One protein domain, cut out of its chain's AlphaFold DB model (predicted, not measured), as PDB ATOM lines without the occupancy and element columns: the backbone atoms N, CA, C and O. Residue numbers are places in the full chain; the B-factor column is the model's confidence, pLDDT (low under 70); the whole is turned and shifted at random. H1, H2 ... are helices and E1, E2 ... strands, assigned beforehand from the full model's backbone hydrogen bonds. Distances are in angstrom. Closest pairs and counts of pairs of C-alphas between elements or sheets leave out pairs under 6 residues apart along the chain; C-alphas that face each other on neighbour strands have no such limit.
ATOM      1  N   VAL A 375      46.352 163.541 142.417       88.94
ATOM      2  CA  VAL A 375      45.998 164.163 143.696       88.94
ATOM      3  C   VAL A 375      44.493 164.041 143.906       88.94
ATOM      4  O   VAL A 375      43.701 164.194 142.976       88.94
ATOM      5  N   TYR A 376      44.103 163.729 145.134       90.75
ATOM      6  CA  TYR A 376      42.725 163.484 145.521       90.75
ATOM      7  C   TYR A 376      42.409 164.179 146.846       90.75
ATOM      8  O   TYR A 376      43.243 164.202 147.747       90.75
ATOM      9  N   LEU A 377      41.186 164.684 146.985       89.75
ATOM     10  CA  LEU A 377      40.650 165.227 148.229       89.75
ATOM     11  C   LEU A 377      39.714 164.206 148.878       89.75
ATOM     12  O   LEU A 377      38.754 163.741 148.259       89.75
ATOM     13  N   TRP A 378      39.973 163.861 150.133       90.56
ATOM     14  CA  TRP A 378      39.086 163.059 150.963       90.56
ATOM     15  C   TRP A 378      38.092 163.953 151.698       90.56
ATOM     16  O   TRP A 378      38.485 164.821 152.475       90.56
ATOM     17  N   ASN A 379      36.798 163.709 151.499       87.06
ATOM     18  CA  ASN A 379      35.734 164.404 152.209       87.06
ATOM     19  C   ASN A 379      35.218 163.527 153.372       87.06
ATOM     20  O   ASN A 379      34.495 162.555 153.116       87.06
ATOM     21  N   PRO A 380      35.518 163.859 154.646       81.75
ATOM     22  CA  PRO A 380      35.138 163.022 155.786       81.75
ATOM     23  C   PRO A 380      33.620 162.965 156.000       81.75
ATOM     24  O   PRO A 380      33.110 161.937 156.432       81.75
ATOM     25  N   ARG A 381      32.884 164.034 155.652       77.88
ATOM     26  CA  ARG A 381      31.419 164.103 155.802       77.88
ATOM     27  C   ARG A 381      30.685 163.205 154.803       77.88
ATOM     28  O   ARG A 381      29.608 162.711 155.113       77.88
ATOM     29  N   LYS A 382      31.253 163.006 153.608       80.44
ATOM     30  CA  LYS A 382      30.701 162.129 152.559       80.44
ATOM     31  C   LYS A 382      31.276 160.707 152.587       80.44
ATOM     32  O   LYS A 382      30.715 159.823 151.943       80.44
ATOM     33  N   GLY A 383      32.402 160.480 153.273       81.69
ATOM     34  CA  GLY A 383      33.144 159.214 153.214       81.69
ATOM     35  C   GLY A 383      33.602 158.870 151.789       81.69
ATOM     36  O   GLY A 383      33.577 157.703 151.391       81.69
ATOM     37  N   GLN A 384      33.931 159.899 151.003       84.38
ATOM     38  CA  GLN A 384      34.195 159.830 149.565       84.38
ATOM     39  C   GLN A 384      35.495 160.548 149.206       84.38
ATOM     40  O   GLN A 384      35.918 161.486 149.883       84.38
ATOM     41  N   LEU A 385      36.092 160.111 148.100       89.88
ATOM     42  CA  LEU A 385      37.309 160.663 147.530       89.88
ATOM     43  C   LEU A 385      36.975 161.344 146.197       89.88
ATOM     44  O   LEU A 385      36.379 160.709 145.334       89.88
ATOM     45  N   SER A 386      37.370 162.601 146.008       88.44
ATOM     46  CA  SER A 386      37.232 163.331 144.740       88.44
ATOM     47  C   SER A 386      38.602 163.602 144.125       88.44
ATOM     48  O   SER A 386      39.515 164.033 144.826       88.44
ATOM     49  N   ARG A 387      38.762 163.357 142.821       89.12
ATOM     50  CA  ARG A 387      40.001 163.665 142.092       89.12
ATOM     51  C   ARG A 387      40.164 165.176 141.936       89.12
ATOM     52  O   ARG A 387      39.215 165.847 141.542       89.12
ATOM     53  N   ILE A 388      41.361 165.685 142.206       84.94
ATOM     54  CA  ILE A 388      41.749 167.061 141.887       84.94
ATOM     55  C   ILE A 388      42.332 167.061 140.459       84.94
ATOM     56  O   ILE A 388      43.135 166.173 140.143       84.94
ATOM     57  N   PRO A 389      41.923 167.983 139.566       77.31
ATOM     58  CA  PRO A 389      42.504 168.094 138.229       77.31
ATOM     59  C   PRO A 389      44.021 168.366 138.261       77.31
ATOM     60  O   PRO A 389      44.505 169.041 139.171       77.31
ATOM     61  N   PRO A 390      44.796 167.878 137.275       72.25
ATOM     62  CA  PRO A 390      46.177 168.318 137.106       72.25
ATOM     63  C   PRO A 390      46.203 169.809 136.727       72.25
ATOM     64  O   PRO A 390      45.457 170.224 135.843       72.25
ATOM     65  N   GLY A 391      47.064 170.595 137.380       66.25
ATOM     66  CA  GLY A 391      47.165 172.050 137.174       66.25
ATOM     67  C   GLY A 391      46.447 172.920 138.216       66.25
ATOM     68  O   GLY A 391      46.387 174.126 138.032       66.25
ATOM     69  N   VAL A 392      45.917 172.330 139.294       72.69
ATOM     70  CA  VAL A 392      45.480 173.066 140.497       72.69
ATOM     71  C   VAL A 392      46.710 173.454 141.326       72.69
ATOM     72  O   VAL A 392      47.502 172.582 141.700       72.69
ATOM     73  N   GLU A 393      46.864 174.748 141.603       68.38
ATOM     74  CA  GLU A 393      48.009 175.319 142.327       68.38
ATOM     75  C   GLU A 393      47.947 175.034 143.846       68.38
ATOM     76  O   GLU A 393      46.866 174.797 144.398       68.38
ATOM     77  N   PRO A 394      49.090 175.031 144.570       61.34
ATOM     78  CA  PRO A 394      49.128 174.670 145.990       61.34
ATOM     79  C   PRO A 394      48.299 175.612 146.880       61.34
ATOM     80  O   PRO A 394      47.787 175.175 147.906       61.34
ATOM     81  N   GLU A 395      48.109 176.863 146.466       62.44
ATOM     82  CA  GLU A 395      47.292 177.862 147.166       62.44
ATOM     83  C   GLU A 395      45.793 177.489 147.145       62.44
ATOM     84  O   GLU A 395      45.100 177.595 148.159       62.44
ATOM     85  N   GLU A 396      45.294 176.938 146.032       64.06
ATOM     86  CA  GLU A 396      43.929 176.396 145.953       64.06
ATOM     87  C   GLU A 396      43.790 175.113 146.794       64.06
ATOM     88  O   GLU A 396      42.770 174.894 147.454       64.06
ATOM     89  N   LEU A 397      44.839 174.283 146.834       63.59
ATOM     90  CA  LEU A 397      44.920 173.087 147.684       63.59
ATOM     91  C   LEU A 397      44.846 173.405 149.187       63.59
ATOM     92  O   LEU A 397      44.271 172.606 149.929       63.59
ATOM     93  N   GLU A 398      45.344 174.552 149.653       61.84
ATOM     94  CA  GLU A 398      45.122 175.003 151.036       61.84
ATOM     95  C   GLU A 398      43.649 175.361 151.290       61.84
ATOM     96  O   GLU A 398      43.067 174.903 152.279       61.84
ATOM     97  N   GLY A 399      42.999 176.055 150.349       62.09
ATOM     98  CA  GLY A 399      41.559 176.340 150.397       62.09
ATOM     99  C   GLY A 399      40.678 175.083 150.495       62.09
ATOM    100  O   GLY A 399      39.623 175.105 151.134       62.09
ATOM    101  N   TYR A 400      41.128 173.953 149.942       61.69
ATOM    102  CA  TYR A 400      40.416 172.675 150.024       61.69
ATOM    103  C   TYR A 400      40.514 171.948 151.382       61.69
ATOM    104  O   TYR A 400      39.767 170.991 151.586       61.69
ATOM    105  N   GLN A 401      41.358 172.377 152.331       60.22
ATOM    106  CA  GLN A 401      41.488 171.716 153.648       60.22
ATOM    107  C   GLN A 401      40.358 172.072 154.640       60.22
ATOM    108  O   GLN A 401      40.200 171.430 155.687       60.22
ATOM    109  N   VAL A 402      39.535 173.077 154.320       55.84
ATOM    110  CA  VAL A 402      38.471 173.590 155.198       55.84
ATOM    111  C   VAL A 402      37.469 172.492 155.581       55.84
ATOM    112  O   VAL A 402      36.824 171.865 154.741       55.84
ATOM    113  N   GLY A 403      37.294 172.281 156.890       61.34
ATOM    114  CA  GLY A 403      36.337 171.314 157.438       61.34
ATOM    115  C   GLY A 403      36.873 169.891 157.641       61.34
ATOM    116  O   GLY A 403      36.065 168.972 157.803       61.34
ATOM    117  N   GLY A 404      38.199 169.707 157.661       68.31
ATOM    118  CA  GLY A 404      38.851 168.424 157.963       68.31
ATOM    119  C   GLY A 404      38.999 167.499 156.754       68.31
ATOM    120  O   GLY A 404      39.069 166.281 156.916       68.31
ATOM    121  N   ALA A 405      38.994 168.061 155.544       79.88
ATOM    122  CA  ALA A 405      39.301 167.317 154.331       79.88
ATOM    123  C   ALA A 405      40.812 167.045 154.230       79.88
ATOM    124  O   ALA A 405      41.625 167.872 154.634       79.88
ATOM    125  N   GLU A 406      41.191 165.880 153.700       85.88
ATOM    126  CA  GLU A 406      42.592 165.432 153.641       85.88
ATOM    127  C   GLU A 406      43.049 165.227 152.195       85.88
ATOM    128  O   GLU A 406      42.329 164.643 151.385       85.88
ATOM    129  N   ILE A 407      44.261 165.678 151.869       87.94
ATOM    130  CA  ILE A 407      44.837 165.558 150.526       87.94
ATOM    131  C   ILE A 407      45.656 164.264 150.430       87.94
ATOM    132  O   ILE A 407      46.639 164.072 151.142       87.94
ATOM    133  N   LEU A 408      45.278 163.385 149.501       89.88
ATOM    134  CA  LEU A 408      45.983 162.147 149.179       89.88
ATOM    135  C   LEU A 408      46.717 162.280 147.842       89.88
ATOM    136  O   LEU A 408      46.101 162.484 146.796       89.88
ATOM    137  N   VAL A 409      48.040 162.113 147.872       89.50
ATOM    138  CA  VAL A 409      48.906 162.157 146.686       89.50
ATOM    139  C   VAL A 409      49.349 160.744 146.315       89.50
ATOM    140  O   VAL A 409      50.067 160.094 147.072       89.50
ATOM    141  N   PHE A 410      48.967 160.286 145.126       89.44
ATOM    142  CA  PHE A 410      49.452 159.049 144.519       89.44
ATOM    143  C   PHE A 410      50.589 159.391 143.540       89.44
ATOM    144  O   PHE A 410      50.323 159.949 142.472       89.44
ATOM    145  N   PRO A 411      51.866 159.109 143.871       86.00
ATOM    146  CA  PRO A 411      52.970 159.350 142.947       86.00
ATOM    147  C   PRO A 411      52.900 158.391 141.743       86.00
ATOM    148  O   PRO A 411      52.243 157.342 141.835       86.00
ATOM    149  N   PRO A 412      53.562 158.711 140.616       86.25
ATOM    150  CA  PRO A 412      53.662 157.801 139.476       86.25
ATOM    151  C   PRO A 412      54.245 156.448 139.911       86.25
ATOM    152  O   PRO A 412      55.135 156.386 140.759       86.25
ATOM    153  N   GLY A 413      53.716 155.353 139.365       83.25
ATOM    154  CA  GLY A 413      54.116 153.987 139.722       83.25
ATOM    155  C   GLY A 413      53.484 153.402 140.998       83.25
ATOM    156  O   GLY A 413      53.705 152.227 141.283       83.25
ATOM    157  N   SER A 414      52.704 154.167 141.771       82.81
ATOM    158  CA  SER A 414      52.184 153.734 143.082       82.81
ATOM    159  C   SER A 414      51.028 152.727 143.048       82.81
ATOM    160  O   SER A 414      50.843 151.999 144.027       82.81
ATOM    161  N   TYR A 415      50.248 152.659 141.964       86.50
ATOM    162  CA  TYR A 415      49.115 151.733 141.851       86.50
ATOM    163  C   TYR A 415      48.959 151.144 140.439       86.50
ATOM    164  O   TYR A 415      49.415 151.715 139.452       86.50
ATOM    165  N   GLN A 416      48.321 149.974 140.340       87.62
ATOM    166  CA  GLN A 416      48.006 149.293 139.079       87.62
ATOM    167  C   GLN A 416      46.690 149.818 138.508       87.62
ATOM    168  O   GLN A 416      45.642 149.692 139.149       87.62
ATOM    169  N   LYS A 417      46.739 150.353 137.284       88.56
ATOM    170  CA  LYS A 417      45.548 150.726 136.524       88.56
ATOM    171  C   LYS A 417      44.678 149.489 136.285       88.56
ATOM    172  O   LYS A 417      45.169 148.378 136.051       88.56
ATOM    173  N   LEU A 418      43.371 149.702 136.331       88.81
ATOM    174  CA  LEU A 418      42.346 148.742 135.947       88.81
ATOM    175  C   LEU A 418      41.485 149.417 134.882       88.81
ATOM    176  O   LEU A 418      41.125 150.576 135.044       88.81
ATOM    177  N   ILE A 419      41.165 148.694 133.816       87.38
ATOM    178  CA  ILE A 419      40.176 149.109 132.823       87.38
ATOM    179  C   ILE A 419      38.955 148.213 133.041       87.38
ATOM    180  O   ILE A 419      39.124 147.010 133.263       87.38
ATOM    181  N   ASP A 420      37.768 148.811 133.070       83.12
ATOM    182  CA  ASP A 420      36.494 148.108 133.261       83.12
ATOM    183  C   ASP A 420      35.942 147.567 131.934       83.12
ATOM    184  O   ASP A 420      36.460 147.893 130.863       83.12
ATOM    185  N   ASP A 421      34.853 146.794 131.980       80.19
ATOM    186  CA  ASP A 421      34.202 146.268 130.765       80.19
ATOM    187  C   ASP A 421      33.716 147.385 129.803       80.19
ATOM    188  O   ASP A 421      33.674 147.176 128.592       80.19
ATOM    189  N   ASP A 422      33.449 148.596 130.315       81.81
ATOM    190  CA  ASP A 422      33.123 149.808 129.532       81.81
ATOM    191  C   ASP A 422      34.328 150.395 128.755       81.81
ATOM    192  O   ASP A 422      34.194 151.408 128.069       81.81
ATOM    193  N   GLY A 423      35.537 149.846 128.916       83.56
ATOM    194  CA  GLY A 423      36.777 150.401 128.352       83.56
ATOM    195  C   GLY A 423      37.328 151.632 129.090       83.56
ATOM    196  O   GLY A 423      38.397 152.132 128.738       83.56
ATOM    197  N   LEU A 424      36.639 152.104 130.133       85.88
ATOM    198  CA  LEU A 424      37.062 153.224 130.978       85.88
ATOM    199  C   LEU A 424      38.058 152.785 132.059       85.88
ATOM    200  O   LEU A 424      37.965 151.684 132.607       85.88
ATOM    201  N   GLU A 425      38.993 153.670 132.404       87.56
ATOM    202  CA  GLU A 425      39.899 153.455 133.532       87.56
ATOM    203  C   GLU A 425      39.167 153.623 134.872       87.56
ATOM    204  O   GLU A 425      38.487 154.621 135.101       87.56
ATOM    205  N   VAL A 426      39.343 152.647 135.763       89.69
ATOM    206  CA  VAL A 426      38.754 152.610 137.103       89.69
ATOM    207  C   VAL A 426      39.664 153.334 138.092       89.69
ATOM    208  O   VAL A 426      40.832 152.965 138.245       89.69
ATOM    209  N   LEU A 427      39.126 154.326 138.798       90.06
ATOM    210  CA  LEU A 427      39.887 155.264 139.623       90.06
ATOM    211  C   LEU A 427      39.646 155.097 141.142       90.06
ATOM    212  O   LEU A 427      38.575 154.660 141.572       90.06
ATOM    213  N   PRO A 428      40.600 155.537 141.993       88.00
ATOM    214  CA  PRO A 428      40.433 155.635 143.450       88.00
ATOM    215  C   PRO A 428      39.212 156.446 143.928       88.00
ATOM    216  O   PRO A 428      38.779 156.282 145.069       88.00
ATOM    217  N   CYS A 429      38.682 157.342 143.088       88.25
ATOM    218  CA  CYS A 429      37.529 158.200 143.379       88.25
ATOM    219  C   CYS A 429      36.168 157.617 142.961       88.25
ATOM    220  O   CYS A 429      35.139 158.246 143.206       88.25
ATOM    221  N   ASP A 430      36.140 156.451 142.316       88.50
ATOM    222  CA  ASP A 430      34.913 155.932 141.714       88.50
ATOM    223  C   ASP A 430      33.846 155.497 142.731       88.50
ATOM    224  O   ASP A 430      34.101 155.217 143.908       88.50
ATOM    225  N   ALA A 431      32.617 155.348 142.229       85.88
ATOM    226  CA  ALA A 431      31.522 154.724 142.959       85.88
ATOM    227  C   ALA A 431      31.926 153.352 143.540       85.88
ATOM    228  O   ALA A 431      32.697 152.593 142.946       85.88
ATOM    229  N   ARG A 432      31.347 153.005 144.702       85.25
ATOM    230  CA  ARG A 432      31.731 151.835 145.521       85.25
ATOM    231  C   ARG A 432      31.974 150.524 144.739       85.25
ATOM    232  O   ARG A 432      32.940 149.851 145.097       85.25
ATOM    233  N   PRO A 433      31.190 150.124 143.712       86.44
ATOM    234  CA  PRO A 433      31.470 148.907 142.940       86.44
ATOM    235  C   PRO A 433      32.823 148.956 142.213       86.44
ATOM    236  O   PRO A 433      33.641 148.052 142.391       86.44
ATOM    237  N   ARG A 434      33.085 150.048 141.482       88.38
ATOM    238  CA  ARG A 434      34.322 150.297 140.729       88.38
ATOM    239  C   ARG A 434      35.530 150.429 141.647       88.38
ATOM    240  O   ARG A 434      36.491 149.676 141.507       88.38
ATOM    241  N   LEU A 435      35.430 151.248 142.690       88.75
ATOM    242  CA  LEU A 435      36.461 151.364 143.728       88.75
ATOM    243  C   LEU A 435      36.792 150.007 144.390       88.75
ATOM    244  O   LEU A 435      37.949 149.716 144.694       88.75
ATOM    245  N   ASN A 436      35.805 149.125 144.573       89.38
ATOM    246  CA  ASN A 436      36.037 147.773 145.088       89.38
ATOM    247  C   ASN A 436      36.670 146.820 144.053       89.38
ATOM    248  O   ASN A 436      37.334 145.862 144.457       89.38
ATOM    249  N   ALA A 437      36.498 147.056 142.750       87.56
ATOM    250  CA  ALA A 437      37.233 146.363 141.690       87.56
ATOM    251  C   ALA A 437      38.689 146.861 141.615       87.56
ATOM    252  O   ALA A 437      39.612 146.044 141.632       87.56
ATOM    253  N   TRP A 438      38.905 148.180 141.666       90.12
ATOM    254  CA  TRP A 438      40.229 148.804 141.758       90.12
ATOM    255  C   TRP A 438      41.012 148.300 142.976       90.12
ATOM    256  O   TRP A 438      42.145 147.853 142.822       90.12
ATOM    257  N   LEU A 439      40.398 148.254 144.168       89.12
ATOM    258  CA  LEU A 439      41.029 147.705 145.378       89.12
ATOM    259  C   LEU A 439      41.470 146.243 145.201       89.12
ATOM    260  O   LEU A 439      42.534 145.872 145.685       89.12
ATOM    261  N   LYS A 440      40.689 145.414 144.491       87.62
ATOM    262  CA  LYS A 440      41.048 144.015 144.185       87.62
ATOM    263  C   LYS A 440      42.156 143.890 143.133       87.62
ATOM    264  O   LYS A 440      42.810 142.851 143.090       87.62
ATOM    265  N   ALA A 441      42.356 144.909 142.296       85.19
ATOM    266  CA  ALA A 441      43.430 144.964 141.304       85.19
ATOM    267  C   ALA A 441      44.798 145.331 141.903       85.19
ATOM    268  O   ALA A 441      45.819 145.031 141.286       85.19
ATOM    269  N   GLN A 442      44.828 145.960 143.083       86.19
ATOM    270  CA  GLN A 442      46.075 146.395 143.713       86.19
ATOM    271  C   GLN A 442      46.885 145.237 144.313       86.19
ATOM    272  O   GLN A 442      46.423 144.104 144.452       86.19
ATOM    273  N   ARG A 443      48.126 145.539 144.708       78.62
ATOM    274  CA  ARG A 443      48.960 144.678 145.558       78.62
ATOM    275  C   ARG A 443      49.170 145.363 146.905       78.62
ATOM    276  O   ARG A 443      49.123 146.586 146.991       78.62
ATOM    277  N   CYS A 444      49.392 144.575 147.958       79.06
ATOM    278  CA  CYS A 444      49.645 145.124 149.288       79.06
ATOM    279  C   CYS A 444      51.075 145.676 149.391       79.06
ATOM    280  O   CYS A 444      51.274 146.878 149.280       79.06
ATOM    281  N   VAL A 445      52.069 144.805 149.549       74.81
ATOM    282  CA  VAL A 445      53.503 145.122 149.433       74.81
ATOM    283  C   VAL A 445      54.192 143.985 148.683       74.81
ATOM    284  O   VAL A 445      53.616 142.898 148.547       74.81
ATOM    285  N   GLU A 446      55.409 144.211 148.197       67.12
ATOM    286  CA  GLU A 446      56.214 143.134 147.619       67.12
ATOM    287  C   GLU A 446      56.469 142.023 148.652       67.12
ATOM    288  O   GLU A 446      56.532 142.265 149.856       67.12
ATOM    289  N   GLY A 447      56.506 140.770 148.194       66.56
ATOM    290  CA  GLY A 447      56.587 139.597 149.072       66.56
ATOM    291  C   GLY A 447      55.316 139.269 149.877       66.56
ATOM    292  O   GLY A 447      55.249 138.185 150.458       66.56
ATOM    293  N   CYS A 448      54.281 140.120 149.901       81.25
ATOM    294  CA  CYS A 448      53.051 139.800 150.629       81.25
ATOM    295  C   CYS A 448      52.279 138.648 149.961       81.25
ATOM    296  O   CYS A 448      51.867 138.730 148.804       81.25
ATOM    297  N   SER A 449      52.039 137.575 150.719       78.62
ATOM    298  CA  SER A 449      51.333 136.371 150.263       78.62
ATOM    299  C   SER A 449      49.803 136.502 150.251       78.62
ATOM    300  O   SER A 449      49.109 135.620 149.733       78.62
ATOM    301  N   PHE A 450      49.254 137.584 150.814       81.94
ATOM    302  CA  PHE A 450      47.815 137.807 150.902       81.94
ATOM    303  C   PHE A 450      47.231 138.197 149.540       81.94
ATOM    304  O   PHE A 450      47.540 139.246 148.978       81.94
ATOM    305  N   ARG A 451      46.336 137.353 149.021       76.88
ATOM    306  CA  ARG A 451      45.621 137.604 147.767       76.88
ATOM    307  C   ARG A 451      44.300 138.315 148.020       76.88
ATOM    308  O   ARG A 451      43.528 137.887 148.876       76.88
ATOM    309  N   PHE A 452      44.021 139.340 147.220       83.88
ATOM    310  CA  PHE A 452      42.744 140.062 147.226       83.88
ATOM    311  C   PHE A 452      41.624 139.296 146.488       83.88
ATOM    312  O   PHE A 452      40.440 139.552 146.709       83.88
ATOM    313  N   GLU A 453      41.993 138.312 145.660       76.62
ATOM    314  CA  GLU A 453      41.092 137.372 144.981       76.62
ATOM    315  C   GLU A 453      40.098 136.732 145.973       76.62
ATOM    316  O   GLU A 453      40.489 136.132 146.977       76.62
ATOM    317  N   GLY A 454      38.795 136.881 145.710       75.56
ATOM    318  CA  GLY A 454      37.727 136.321 146.550       75.56
ATOM    319  C   GLY A 454      37.592 136.926 147.958       75.56
ATOM    320  O   GLY A 454      36.818 136.406 148.762       75.56
ATOM    321  N   LYS A 455      38.317 138.001 148.300       86.31
ATOM    322  CA  LYS A 455      38.199 138.673 149.607       86.31
ATOM    323  C   LYS A 455      37.161 139.798 149.578       86.31
ATOM    324  O   LYS A 455      36.936 140.443 148.552       86.31
ATOM    325  N   ARG A 456      36.536 140.049 150.736       87.56
ATOM    326  CA  ARG A 456      35.645 141.205 150.938       87.56
ATOM    327  C   ARG A 456      36.469 142.502 150.971       87.56
ATOM    328  O   ARG A 456      37.561 142.479 151.542       87.56
ATOM    329  N   PRO A 457      35.968 143.629 150.428       87.56
ATOM    330  CA  PRO A 457      36.696 144.902 150.427       87.56
ATOM    331  C   PRO A 457      37.103 145.376 151.827       87.56
ATOM    332  O   PRO A 457      38.232 145.815 152.017       87.56
ATOM    333  N   SER A 458      36.227 145.202 152.819       88.25
ATOM    334  CA  SER A 458      36.497 145.437 154.244       88.25
ATOM    335  C   SER A 458      37.746 144.695 154.746       88.25
ATOM    336  O   SER A 458      38.632 145.305 155.342       88.25
ATOM    337  N   VAL A 459      37.873 143.402 154.430       90.12
ATOM    338  CA  VAL A 459      39.032 142.566 154.804       90.12
ATOM    339  C   VAL A 459      40.300 142.971 154.039       90.12
ATOM    340  O   VAL A 459      41.385 142.957 154.617       90.12
ATOM    341  N   ILE A 460      40.180 143.371 152.766       90.06
ATOM    342  CA  ILE A 460      41.309 143.898 151.974       90.06
ATOM    343  C   ILE A 460      41.850 145.184 152.616       90.06
ATOM    344  O   ILE A 460      43.044 145.262 152.891       90.06
ATOM    345  N   ARG A 461      40.978 146.156 152.927       92.38
ATOM    346  CA  ARG A 461      41.354 147.432 153.565       92.38
ATOM    347  C   ARG A 461      42.052 147.204 154.908       92.38
ATOM    348  O   ARG A 461      43.143 147.727 155.121       92.38
ATOM    349  N   ALA A 462      41.474 146.372 155.780       90.94
ATOM    350  CA  ALA A 462      42.067 146.047 157.080       90.94
ATOM    351  C   ALA A 462      43.439 145.361 156.945       90.94
ATOM    352  O   ALA A 462      44.378 145.714 157.661       90.94
ATOM    353  N   HIS A 463      43.589 144.424 155.998       90.69
ATOM    354  CA  HIS A 463      44.882 143.798 155.724       90.69
ATOM    355  C   HIS A 463      45.922 144.814 155.232       90.69
ATOM    356  O   HIS A 463      47.043 144.815 155.737       90.69
ATOM    357  N   VAL A 464      45.562 145.688 154.284       90.06
ATOM    358  CA  VAL A 464      46.471 146.704 153.730       90.06
ATOM    359  C   VAL A 464      46.982 147.641 154.823       90.06
ATOM    360  O   VAL A 464      48.193 147.826 154.935       90.06
ATOM    361  N   VAL A 465      46.096 148.167 155.676       90.00
ATOM    362  CA  VAL A 465      46.489 149.029 156.806       90.00
ATOM    363  C   VAL A 465      47.421 148.285 157.767       90.00
ATOM    364  O   VAL A 465      48.473 148.806 158.131       90.00
ATOM    365  N   HIS A 466      47.092 147.044 158.141       88.00
ATOM    366  CA  HIS A 466      47.904 146.258 159.073       88.00
ATOM    367  C   HIS A 466      49.283 145.884 158.502       88.00
ATOM    368  O   HIS A 466      50.297 145.994 159.188       88.00
ATOM    369  N   CYS A 467      49.342 145.463 157.238       87.12
ATOM    370  CA  CYS A 467      50.579 145.058 156.578       87.12
ATOM    371  C   CYS A 467      51.493 146.265 156.309       87.12
ATOM    372  O   CYS A 467      52.674 146.222 156.651       87.12
ATOM    373  N   LYS A 468      50.944 147.388 155.827       83.88
ATOM    374  CA  LYS A 468      51.686 148.646 155.622       83.88
ATOM    375  C   LYS A 468      51.946 149.447 156.912       83.88
ATOM    376  O   LYS A 468      52.578 150.499 156.867       83.88
ATOM    377  N   ASN A 469      51.498 148.960 158.071       80.88
ATOM    378  CA  ASN A 469      51.999 149.381 159.387       80.88
ATOM    379  C   ASN A 469      53.229 148.576 159.844       80.88
ATOM    380  O   ASN A 469      53.936 149.023 160.738       80.88
ATOM    381  N   ARG A 470      53.494 147.406 159.246       73.88
ATOM    382  CA  ARG A 470      54.665 146.560 159.551       73.88
ATOM    383  C   ARG A 470      55.803 146.699 158.536       73.88
ATOM    384  O   ARG A 470      56.919 146.280 158.823       73.88
ATOM    385  N   ALA A 471      55.532 147.265 157.362       70.31
ATOM    386  CA  ALA A 471      56.543 147.568 156.355       70.31
ATOM    387  C   ALA A 471      57.407 148.764 156.801       70.31
ATOM    388  O   ALA A 471      56.970 149.913 156.746       70.31
ATOM    389  N   ILE A 472      58.631 148.485 157.251       55.88
ATOM    390  CA  ILE A 472      59.622 149.504 157.613       55.88
ATOM    391  C   ILE A 472      60.126 150.167 156.322       55.88
ATOM    392  O   ILE A 472      60.663 149.477 155.460       55.88
ATOM    393  N   GLY A 473      59.960 151.489 156.189       59.84
ATOM    394  CA  GLY A 473      60.560 152.275 155.098       59.84
ATOM    395  C   GLY A 473      59.665 153.333 154.443       59.84
ATOM    396  O   GLY A 473      60.195 154.250 153.827       59.84
ATOM    397  N   MET A 474      58.336 153.266 154.591       51.69
ATOM    398  CA  MET A 474      57.415 154.284 154.051       51.69
ATOM    399  C   MET A 474      56.640 154.983 155.170       51.69
ATOM    400  O   MET A 474      55.762 154.388 155.797       51.69
ATOM    401  N   THR A 475      56.956 156.258 155.405       53.50
ATOM    402  CA  THR A 475      56.267 157.124 156.380       53.50
ATOM    403  C   THR A 475      54.825 157.410 155.962       53.50
ATOM    404  O   THR A 475      53.909 157.283 156.774       53.50
ATOM    405  N   VAL A 476      54.610 157.710 154.678       63.66
ATOM    406  CA  VAL A 476      53.290 157.916 154.071       63.66
ATOM    407  C   VAL A 476      53.132 156.975 152.880       63.66
ATOM    408  O   VAL A 476      53.958 156.955 151.972       63.66
ATOM    409  N   ASP A 477      52.048 156.202 152.877       83.62
ATOM    410  CA  ASP A 477      51.635 155.371 151.747       83.62
ATOM    411  C   ASP A 477      50.171 155.706 151.409       83.62
ATOM    412  O   ASP A 477      49.305 155.604 152.287       83.62
ATOM    413  N   PRO A 478      49.857 156.128 150.173       87.00
ATOM    414  CA  PRO A 478      48.538 156.669 149.859       87.00
ATOM    415  C   PRO A 478      47.457 155.583 149.805       87.00
ATOM    416  O   PRO A 478      46.318 155.830 150.199       87.00
ATOM    417  N   LEU A 479      47.802 154.346 149.422       89.25
ATOM    418  CA  LEU A 479      46.874 153.210 149.453       89.25
ATOM    419  C   LEU A 479      46.563 152.786 150.901       89.25
ATOM    420  O   LEU A 479      45.410 152.487 151.216       89.25
ATOM    421  N   LYS A 480      47.563 152.801 151.794       90.69
ATOM    422  CA  LYS A 480      47.400 152.609 153.246       90.69
ATOM    423  C   LYS A 480      46.451 153.654 153.827       90.69
ATOM    424  O   LYS A 480      45.478 153.277 154.478       90.69
ATOM    425  N   ARG A 481      46.715 154.943 153.579       90.38
ATOM    426  CA  ARG A 481      45.926 156.041 154.154       90.38
ATOM    427  C   ARG A 481      44.501 156.066 153.601       90.38
ATOM    428  O   ARG A 481      43.566 156.154 154.389       90.38
ATOM    429  N   LEU A 482      44.310 155.829 152.299       91.44
ATOM    430  CA  LEU A 482      42.983 155.641 151.699       91.44
ATOM    431  C   LEU A 482      42.214 154.478 152.351       91.44
ATOM    432  O   LEU A 482      41.048 154.636 152.712       91.44
ATOM    433  N   CYS A 483      42.854 153.318 152.550       91.88
ATOM    434  CA  CYS A 483      42.216 152.180 153.221       91.88
ATOM    435  C   CYS A 483      41.867 152.481 154.687       91.88
ATOM    436  O   CYS A 483      40.837 152.009 155.164       91.88
ATOM    437  N   GLN A 484      42.691 153.262 155.391       91.62
ATOM    438  CA  GLN A 484      42.433 153.697 156.764       91.62
ATOM    439  C   GLN A 484      41.237 154.656 156.832       91.62
ATOM    440  O   GLN A 484      40.278 154.366 157.542       91.62
ATOM    441  N   LEU A 485      41.238 155.728 156.038       91.62
ATOM    442  CA  LEU A 485      40.153 156.714 155.973       91.62
ATOM    443  C   LEU A 485      38.802 156.068 155.608       91.62
ATOM    444  O   LEU A 485      37.767 156.381 156.197       91.62
ATOM    445  N   GLN A 486      38.814 155.088 154.699       90.38
ATOM    446  CA  GLN A 486      37.631 154.301 154.334       90.38
ATOM    447  C   GLN A 486      37.114 153.378 155.453       90.38
ATOM    448  O   GLN A 486      35.934 153.017 155.435       90.38
ATOM    449  N   LEU A 487      37.962 152.963 156.400       90.88
ATOM    450  CA  LEU A 487      37.543 152.236 157.603       90.88
ATOM    451  C   LEU A 487      37.043 153.212 158.676       90.88
ATOM    452  O   LEU A 487      35.993 152.974 159.268       90.88
ATOM    453  N   GLU A 488      37.737 154.333 158.873       89.62
ATOM    454  CA  GLU A 488      37.368 155.393 159.819       89.62
ATOM    455  C   GLU A 488      35.972 155.954 159.499       89.62
ATOM    456  O   GLU A 488      35.091 155.906 160.362       89.62
ATOM    457  N   ALA A 489      35.702 156.339 158.246       87.25
ATOM    458  CA  ALA A 489      34.368 156.781 157.829       87.25
ATOM    459  C   ALA A 489      33.295 155.689 157.963       87.25
ATOM    460  O   ALA A 489      32.176 156.004 158.355       87.25
ATOM    461  N   HIS A 490      33.613 154.407 157.728       84.81
ATOM    462  CA  HIS A 490      32.657 153.327 158.003       84.81
ATOM    463  C   HIS A 490      32.337 153.223 159.505       84.81
ATOM    464  O   HIS A 490      31.178 153.040 159.875       84.81
ATOM    465  N   THR A 491      33.331 153.370 160.391       84.88
ATOM    466  CA  THR A 491      33.065 153.379 161.840       84.88
ATOM    467  C   THR A 491      32.239 154.595 162.267       84.88
ATOM    468  O   THR A 491      31.323 154.439 163.076       84.88
ATOM    469  N   PHE A 492      32.485 155.772 161.681       81.88
ATOM    470  CA  PHE A 492      31.687 156.980 161.904       81.88
ATOM    471  C   PHE A 492      30.228 156.790 161.458       81.88
ATOM    472  O   PHE A 492      29.320 156.961 162.271       81.88
ATOM    473  N   ASP A 493      30.008 156.301 160.231       80.75
ATOM    474  CA  ASP A 493      28.704 155.879 159.694       80.75
ATOM    475  C   ASP A 493      27.952 154.961 160.673       80.75
ATOM    476  O   ASP A 493      26.764 155.151 160.944       80.75
ATOM    477  N   THR A 494      28.633 153.943 161.218       81.81
ATOM    478  CA  THR A 494      27.999 152.995 162.148       81.81
ATOM    479  C   THR A 494      27.676 153.599 163.512       81.81
ATOM    480  O   THR A 494      26.666 153.205 164.091       81.81
ATOM    481  N   ARG A 495      28.467 154.564 164.006       79.06
ATOM    482  CA  ARG A 495      28.170 155.303 165.246       79.06
ATOM    483  C   ARG A 495      26.954 156.200 165.052       79.06
ATOM    484  O   ARG A 495      25.947 155.969 165.706       79.06
ATOM    485  N   MET A 496      26.950 157.057 164.029       76.81
ATOM    486  CA  MET A 496      25.803 157.921 163.702       76.81
ATOM    487  C   MET A 496      24.488 157.133 163.518       76.81
ATOM    488  O   MET A 496      23.419 157.583 163.938       76.81
ATOM    489  N   ARG A 497      24.540 155.920 162.940       75.06
ATOM    490  CA  ARG A 497      23.378 155.009 162.829       75.06
ATOM    491  C   ARG A 497      23.024 154.256 164.116       75.06
ATOM    492  O   ARG A 497      21.904 153.760 164.216       75.06
ATOM    493  N   ALA A 498      23.945 154.113 165.064       72.19
ATOM    494  CA  ALA A 498      23.662 153.575 166.393       72.19
ATOM    495  C   ALA A 498      23.044 154.660 167.287       72.19
ATOM    496  O   ALA A 498      22.006 154.419 167.898       72.19
ATOM    497  N   ASP A 499      23.612 155.864 167.268       68.75
ATOM    498  CA  ASP A 499      23.181 157.016 168.061       68.75
ATOM    499  C   ASP A 499      21.772 157.473 167.650       68.75
ATOM    500  O   ASP A 499      20.889 157.600 168.495       68.75
ATOM    501  N   SER A 500      21.487 157.576 166.344       67.62
ATOM    502  CA  SER A 500      20.122 157.845 165.847       67.62
ATOM    503  C   SER A 500      19.114 156.734 166.179       67.62
ATOM    504  O   SER A 500      17.936 157.018 166.380       67.62
ATOM    505  N   LYS A 501      19.547 155.471 166.311       61.34
ATOM    506  CA  LYS A 501      18.687 154.374 166.797       61.34
ATOM    507  C   LYS A 501      18.494 154.401 168.315       61.34
ATOM    508  O   LYS A 501      17.445 153.960 168.787       61.34
ATOM    509  N   ALA A 502      19.469 154.896 169.075       57.84
ATOM    510  CA  ALA A 502      19.369 155.108 170.517       57.84
ATOM    511  C   ALA A 502      18.469 156.308 170.860       57.84
ATOM    512  O   ALA A 502      17.721 156.238 171.831       57.84
ATOM    513  N   ALA A 503      18.470 157.345 170.018       56.19
ATOM    514  CA  ALA A 503      17.608 158.523 170.138       56.19
ATOM    515  C   ALA A 503      16.107 158.237 169.916       56.19
ATOM    516  O   ALA A 503      15.277 159.057 170.295       56.19
TER     517      ALA A 503
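AT A GLANCE: This is residues 375 to 503 of the 672 residues of an uncharacterized protein of Rhodotorula diobovata (UniProt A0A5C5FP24). A small, twisted three-stranded sheet is covered on one face by the first half of a long helix, H4, and residues 494 to 503, of which 494 to 502 belong to H4, stick out as a free arm. H3 packs on that first half of H4 from the side away from the sheet, H2 packs on H3, and the short H1 only grazes the sheet. The 129 printed residues hold four named helices and three named strands, in the order E1, E2, H1, E3, H2, H3, H4; the sheet's order is E2, E1, E3, antiparallel throughout, and the class is mixed, helices and strands. The whole is compact, with a radius of gyration of the C-alphas of 15.8 A and spans of 46 by 41 by 38 A.

IN THESE COORDINATES: Find C-alpha 375 at (45.998, 164.163, 143.696); from there E1 runs 13.3 A to residue 379. E2, residues 384 to 388, follows, then H1, residues 394 to 399, and E3, residues 406 to 410, 13.1 A long. Look for H2 at residues 432 to 441, 14.2 A, its first C-alpha at (31.731, 151.835, 145.521). H3 is residues 457 to 467, 15.2 A. H4, residues 478 to 502, runs 35.8 A to C-alpha 502 at (19.369, 155.108, 170.517).

HOW THE PARTS SIT: Start at the hairpin E1 and E2, where N 377 and O 386 are 2.8 A apart, within hydrogen-bond range. On the other side of E1 is E3, with N 376 and O 408 at 2.9 A. The sheet is only just strongly twisted, its C-alphas up to 4.1 A off the best plane. E2, H1 and E3 form a split strand-helix-strand unit, two strands running the same way with E1 between them, and its crossover is right-handed. H4 is on the sheet at a height of 11.0 A, making two layers, a helix on one face of a sheet; on the local plane it runs along the strands, at 8 degrees to E1. The closest C-alphas of E3 and H4, those of Phe 410 and Pro 478, are 5.9 A apart. H3 touches H4, with residues 479 to 487 of H4 alone, closest at the C-alphas of Arg 461 and Cys 483, 4.8 A, opposite ways at a steep tilt of 55 degrees. H2 touches H3, closest at the C-alphas of Asn 436 and Pro 457, 6.1 A; H2 and H4 are apart. Each O i to N i+4 pair is within hydrogen-bond range in H1, H2 and H3, and 19 of 21 in H4.

THE WHOLE: The C-alphas of Gly 447 and Ala 503, the two farthest apart, are 48.2 A from each other. The printed part has no cut; the links E3 to H2 and H2 to H3 are long. The pLDDT is under 70 at residues 391, 393 to 404, 446 to 447, 472 to 476 and 499 to 503.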